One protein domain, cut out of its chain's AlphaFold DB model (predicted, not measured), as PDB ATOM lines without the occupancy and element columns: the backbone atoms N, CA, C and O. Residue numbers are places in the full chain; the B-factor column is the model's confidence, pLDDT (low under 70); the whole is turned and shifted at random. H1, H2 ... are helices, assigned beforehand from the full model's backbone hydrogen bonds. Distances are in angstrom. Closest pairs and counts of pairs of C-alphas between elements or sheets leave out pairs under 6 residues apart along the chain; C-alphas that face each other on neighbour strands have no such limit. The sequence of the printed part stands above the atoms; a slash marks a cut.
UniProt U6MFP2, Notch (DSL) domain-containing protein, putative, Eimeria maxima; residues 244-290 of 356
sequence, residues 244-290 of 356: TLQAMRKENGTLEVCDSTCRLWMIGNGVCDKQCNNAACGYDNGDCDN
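Overview. This is residues 244 to 290 of the 356 residues of the protein "Notch (DSL) domain-containing protein, putative" of Eimeria maxima (UniProt U6MFP2). With little regular structure, the domain is mostly a winding loop, residues 253 to 282, that runs from the helix H1 at one end to the short helix H2. The loop turns back on itself before H2, and no named strand is present. The printed part has 47 residues, with two named helices in the order H1, H2; the class is all helix, with 13 residues in named elements. It is compact, with a radius of gyration of the C-alphas of 9.6 A, and spans 25 by 20 by 15 A.

Along the chain. H1, residues 244 to 252, begins at C-alpha 244 (165.157, 182.341, 135.762) and is 12.3 A long from first to last C-alpha. H2, residues 283 to 286, is 5.8 A long and ends at C-alpha 286 (152.778, 171.430, 135.914).

Arrangement. H1 and H2 are apart, with no C-alpha of the one within 8 A of the other. In H1 every O i to N i+4 pair is within hydrogen-bond range; H2 is too short for such a pair, and its one O i to N i+3 pair is within range.

Size, cuts and confidence. The C-alphas of Leu 255 and Asn 290, the two farthest apart, are 26.8 A apart. The link from H1 to H2 is long, with 30 residues. The printed part has no cut. Its mean pLDDT is 81.9; residues 245, 253 to 255 and 260 are under 70.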
ATOM      1  N   THR A 244     165.779 183.630 136.096       72.06
ATOM      2  CA  THR A 244     165.157 182.341 135.762       72.06
ATOM      3  C   THR A 244     163.841 182.535 135.004       72.06
ATOM      4  O   THR A 244     163.657 181.949 133.936       72.06
ATOM      5  N   LEU A 245     162.960 183.445 135.442       69.56
ATOM      6  CA  LEU A 245     161.746 183.790 134.688       69.56
ATOM      7  C   LEU A 245     162.041 184.510 133.369       69.56
ATOM      8  O   LEU A 245     161.345 184.273 132.378       69.56
ATOM      9  N   GLN A 246     163.069 185.364 133.308       73.19
ATOM     10  CA  GLN A 246     163.496 185.955 132.035       73.19
ATOM     11  C   GLN A 246     163.991 184.887 131.046       73.19
ATOM     12  O   GLN A 246     163.703 184.986 129.848       73.19
ATOM     13  N   ALA A 247     164.683 183.848 131.526       74.56
ATOM     14  CA  ALA A 247     165.059 182.694 130.716       74.56
ATOM     15  C   ALA A 247     163.822 181.902 130.251       74.56
ATOM     16  O   ALA A 247     163.655 181.710 129.046       74.56
ATOM     17  N   MET A 248     162.902 181.547 131.159       70.94
ATOM     18  CA  MET A 248     161.687 180.793 130.811       70.94
ATOM     19  C   MET A 248     160.791 181.525 129.796       70.94
ATOM     20  O   MET A 248     160.339 180.916 128.829       70.94
ATOM     21  N   ARG A 249     160.586 182.845 129.928       70.00
ATOM     22  CA  ARG A 249     159.843 183.640 128.920       70.00
ATOM     23  C   ARG A 249     160.503 183.623 127.550       70.00
ATOM     24  O   ARG A 249     159.823 183.564 126.526       70.00
ATOM     25  N   LYS A 250     161.835 183.681 127.520       74.19
ATOM     26  CA  LYS A 250     162.614 183.665 126.280       74.19
ATOM     27  C   LYS A 250     162.524 182.316 125.563       74.19
ATOM     28  O   LYS A 250     162.553 182.304 124.334       74.19
ATOM     29  N   GLU A 251     162.395 181.215 126.301       74.75
ATOM     30  CA  GLU A 251     162.174 179.877 125.737       74.75
ATOM     31  C   GLU A 251     160.715 179.660 125.305       74.75
ATOM     32  O   GLU A 251     160.476 179.213 124.184       74.75
ATOM     33  N   ASN A 252     159.742 180.072 126.126       70.12
ATOM     34  CA  ASN A 252     158.309 179.953 125.818       70.12
ATOM     35  C   ASN A 252     157.799 180.972 124.778       70.12
ATOM     36  O   ASN A 252     156.679 180.850 124.285       70.12
ATOM     37  N   GLY A 253     158.600 181.982 124.425       69.62
ATOM     38  CA  GLY A 253     158.266 182.990 123.413       69.62
ATOM     39  C   GLY A 253     157.184 183.991 123.837       69.62
ATOM     40  O   GLY A 253     156.650 184.709 122.987       69.62
ATOM     41  N   THR A 254     156.853 184.052 125.127       69.38
ATOM     42  CA  THR A 254     155.823 184.933 125.686       69.38
ATOM     43  C   THR A 254     156.417 186.283 126.099       69.38
ATOM     44  O   THR A 254     157.426 186.365 126.795       69.38
ATOM     45  N   LEU A 255     155.772 187.377 125.674       68.00
ATOM     46  CA  LEU A 255     156.088 188.738 126.142       68.00
ATOM     47  C   LEU A 255     155.337 189.109 127.432       68.00
ATOM     48  O   LEU A 255     155.589 190.167 128.003       68.00
ATOM     49  N   GLU A 256     154.397 188.270 127.864       73.38
ATOM     50  CA  GLU A 256     153.600 188.503 129.062       73.38
ATOM     51  C   GLU A 256     154.431 188.265 130.327       73.38
ATOM     52  O   GLU A 256     155.194 187.304 130.442       73.38
ATOM     53  N   VAL A 257     154.285 189.185 131.278       73.81
ATOM     54  CA  VAL A 257     154.933 189.115 132.584       73.81
ATOM     55  C   VAL A 257     154.049 188.282 133.505       73.81
ATOM     56  O   VAL A 257     152.842 188.502 133.560       73.81
ATOM     57  N   CYS A 258     154.652 187.325 134.210       78.38
ATOM     58  CA  CYS A 258     153.969 186.524 135.222       78.38
ATOM     59  C   CYS A 258     153.415 187.460 136.309       78.38
ATOM     60  O   CYS A 258     154.134 188.362 136.750       78.38
ATOM     61  N   ASP A 259     152.143 187.298 136.673       72.94
ATOM     62  CA  ASP A 259     151.430 188.238 137.545       72.94
ATOM     63  C   ASP A 259     152.164 188.422 138.883       72.94
ATOM     64  O   ASP A 259     152.631 187.457 139.470       72.94
ATOM     65  N   SER A 260     152.228 189.653 139.394       67.56
ATOM     66  CA  SER A 260     152.798 189.976 140.713       67.56
ATOM     67  C   SER A 260     152.152 189.250 141.906       67.56
ATOM     68  O   SER A 260     152.706 189.263 143.004       67.56
ATOM     69  N   THR A 261     150.969 188.661 141.721       80.06
ATOM     70  CA  THR A 261     150.332 187.766 142.696       80.06
ATOM     71  C   THR A 261     150.946 186.366 142.679       80.06
ATOM     72  O   THR A 261     151.083 185.765 143.740       80.06
ATOM     73  N   CYS A 262     151.389 185.865 141.523       85.12
ATOM     74  CA  CYS A 262     152.194 184.652 141.443       85.12
ATOM     75  C   CYS A 262     153.639 184.964 141.846       85.12
ATOM     76  O   CYS A 262     154.394 185.599 141.105       85.12
ATOM     77  N   ARG A 263     154.019 184.528 143.046       84.44
ATOM     78  CA  ARG A 263     155.386 184.668 143.542       84.44
ATOM     79  C   ARG A 263     156.253 183.535 143.029       84.44
ATOM     80  O   ARG A 263     155.773 182.454 142.720       84.44
ATOM     81  N   LEU A 264     157.545 183.793 142.903       84.25
ATOM     82  CA  LEU A 264     158.448 182.865 142.231       84.25
ATOM     83  C   LEU A 264     158.627 181.544 142.983       84.25
ATOM     84  O   LEU A 264     158.620 180.493 142.352       84.25
ATOM     85  N   TRP A 265     158.668 181.602 144.315       84.44
ATOM     86  CA  TRP A 265     158.672 180.437 145.208       84.44
ATOM     87  C   TRP A 265     157.367 179.613 145.171       84.44
ATOM     88  O   TRP A 265     157.315 178.540 145.767       84.44
ATOM     89  N   MET A 266     156.316 180.091 144.490       86.75
ATOM     90  CA  MET A 266     155.077 179.335 144.264       86.75
ATOM     91  C   MET A 266     155.182 178.403 143.049       86.75
ATOM     92  O   MET A 266     154.595 177.334 143.040       86.75
ATOM     93  N   ILE A 267     155.963 178.771 142.028       87.69
ATOM     94  CA  ILE A 267     156.011 178.026 140.764       87.69
ATOM     95  C   ILE A 267     156.780 176.711 140.952       87.69
ATOM     96  O   ILE A 267     158.002 176.727 141.114       87.69
ATOM     97  N   GLY A 268     156.102 175.567 140.835       88.50
ATOM     98  CA  GLY A 268     156.753 174.257 140.949       88.50
ATOM     99  C   GLY A 268     157.035 173.817 142.391       88.50
ATOM    100  O   GLY A 268     157.962 173.036 142.617       88.50
ATOM    101  N   ASN A 269     156.286 174.343 143.365       86.25
ATOM    102  CA  ASN A 269     156.390 174.004 144.788       86.25
ATOM    103  C   ASN A 269     155.693 172.668 145.160       86.25
ATOM    104  O   ASN A 269     155.781 172.228 146.309       86.25
ATOM    105  N   GLY A 270     155.028 172.004 144.208       86.38
ATOM    106  CA  GLY A 270     154.226 170.790 144.403       86.38
ATOM    107  C   GLY A 270     152.761 171.057 144.775       86.38
ATOM    108  O   GLY A 270     152.038 170.125 145.144       86.38
ATOM    109  N   VAL A 271     152.319 172.311 144.705       87.75
ATOM    110  CA  VAL A 271     150.996 172.803 145.089       87.75
ATOM    111  C   VAL A 271     150.391 173.551 143.903       87.75
ATOM    112  O   VAL A 271     151.018 174.416 143.320       87.75
ATOM    113  N   CYS A 272     149.148 173.229 143.537       89.56
ATOM    114  CA  CYS A 272     148.486 173.870 142.401       89.56
ATOM    115  C   CYS A 272     148.024 175.295 142.751       89.56
ATOM    116  O   CYS A 272     146.887 175.534 143.183       89.56
ATOM    117  N   ASP A 273     148.903 176.254 142.502       88.69
ATOM    118  CA  ASP A 273     148.705 177.678 142.663       88.69
ATOM    119  C   ASP A 273     148.019 178.261 141.422       88.69
ATOM    120  O   ASP A 273     148.624 178.652 140.422       88.69
ATOM    121  N   LYS A 274     146.686 178.377 141.482       88.12
ATOM    122  CA  LYS A 274     145.850 178.850 140.354       88.12
ATOM    123  C   LYS A 274     146.300 180.186 139.746       88.12
ATOM    124  O   LYS A 274     146.081 180.401 138.557       88.12
ATOM    125  N   GLN A 275     146.899 181.076 140.539       87.44
ATOM    126  CA  GLN A 275     147.456 182.350 140.062       87.44
ATOM    127  C   GLN A 275     148.746 182.178 139.241       87.44
ATOM    128  O   GLN A 275     149.001 182.968 138.332       87.44
ATOM    129  N   CYS A 276     149.506 181.112 139.489       89.25
ATOM    130  CA  CYS A 276     150.689 180.698 138.738       89.25
ATOM    131  C   CYS A 276     150.370 179.764 137.556       89.25
ATOM    132  O   CYS A 276     151.152 179.663 136.609       89.25
ATOM    133  N   ASN A 277     149.186 179.146 137.526       89.62
ATOM    134  CA  ASN A 277     148.749 178.287 136.425       89.62
ATOM    135  C   ASN A 277     148.298 179.066 135.167       89.62
ATOM    136  O   ASN A 277     147.133 179.053 134.762       89.62
ATOM    137  N   ASN A 278     149.237 179.770 134.536       86.69
ATOM    138  CA  ASN A 278     149.039 180.485 133.278       86.69
ATOM    139  C   ASN A 278     150.310 180.468 132.406       86.69
ATOM    140  O   ASN A 278     151.413 180.208 132.887       86.69
ATOM    141  N   ALA A 279     150.175 180.793 131.116       85.50
ATOM    142  CA  ALA A 279     151.274 180.716 130.147       85.50
ATOM    143  C   ALA A 279     152.478 181.633 130.464       85.50
ATOM    144  O   ALA A 279     153.613 181.287 130.135       85.50
ATOM    145  N   ALA A 280     152.257 182.789 131.100       82.88
ATOM    146  CA  ALA A 280     153.319 183.732 131.468       82.88
ATOM    147  C   ALA A 280     154.158 183.259 132.670       82.88
ATOM    148  O   ALA A 280     155.318 183.659 132.803       82.88
ATOM    149  N   CYS A 281     153.580 182.396 133.508       84.88
ATOM    150  CA  CYS A 281     154.198 181.760 134.673       84.88
ATOM    151  C   CYS A 281     154.575 180.280 134.423       84.88
ATOM    152  O   CYS A 281     154.917 179.566 135.357       84.88
ATOM    153  N   GLY A 282     154.511 179.797 133.174       85.31
ATOM    154  CA  GLY A 282     154.895 178.419 132.832       85.31
ATOM    155  C   GLY A 282     153.916 177.337 133.301       85.31
ATOM    156  O   GLY A 282     154.340 176.206 133.506       85.31
ATOM    157  N   TYR A 283     152.629 177.673 133.462       89.88
ATOM    158  CA  TYR A 283     151.577 176.772 133.957       89.88
ATOM    159  C   TYR A 283     151.928 176.111 135.294       89.88
ATOM    160  O   TYR A 283     151.741 174.910 135.471       89.88
ATOM    161  N   ASP A 284     152.455 176.909 136.225       91.06
ATOM    162  CA  ASP A 284     152.809 176.452 137.571       91.06
ATOM    163  C   ASP A 284     153.799 175.269 137.581       91.06
ATOM    164  O   ASP A 284     153.731 174.368 138.409       91.06
ATOM    165  N   ASN A 285     154.660 175.212 136.556       90.94
ATOM    166  CA  ASN A 285     155.568 174.096 136.270       90.94
ATOM    167  C   ASN A 285     154.892 172.700 136.220       90.94
ATOM    168  O   ASN A 285     155.559 171.675 136.351       90.94
ATOM    169  N   GLY A 286     153.574 172.655 135.985       91.56
ATOM    170  CA  GLY A 286     152.778 171.430 135.914       91.56
ATOM    171  C   GLY A 286     152.102 170.999 137.223       91.56
ATOM    172  O   GLY A 286     151.380 170.002 137.204       91.56
ATOM    173  N   ASP A 287     152.240 171.731 138.335       91.69
ATOM    174  CA  ASP A 287     151.648 171.331 139.629       91.69
ATOM    175  C   ASP A 287     150.111 171.238 139.587       91.69
ATOM    176  O   ASP A 287     149.488 170.422 140.274       91.69
ATOM    177  N   CYS A 288     149.477 171.993 138.689       91.38
ATOM    178  CA  CYS A 288     148.046 171.906 138.419       91.38
ATOM    179  C   CYS A 288     147.614 170.827 137.408       91.38
ATOM    180  O   CYS A 288     146.408 170.603 137.258       91.38
ATOM    181  N   ASP A 289     148.525 170.139 136.709       92.50
ATOM    182  CA  ASP A 289     148.164 169.274 135.571       92.50
ATOM    183  C   ASP A 289     147.252 168.107 135.957       92.50
ATOM    184  O   ASP A 289     146.420 167.680 135.152       92.50
ATOM    185  N   ASN A 290     147.349 167.607 137.190       88.81
ATOM    186  CA  ASN A 290     146.535 166.497 137.695       88.81
ATOM    187  C   ASN A 290     145.477 166.915 138.721       88.81
ATOM    188  O   ASN A 290     144.847 166.054 139.332       88.81
TER     189      ASN A 290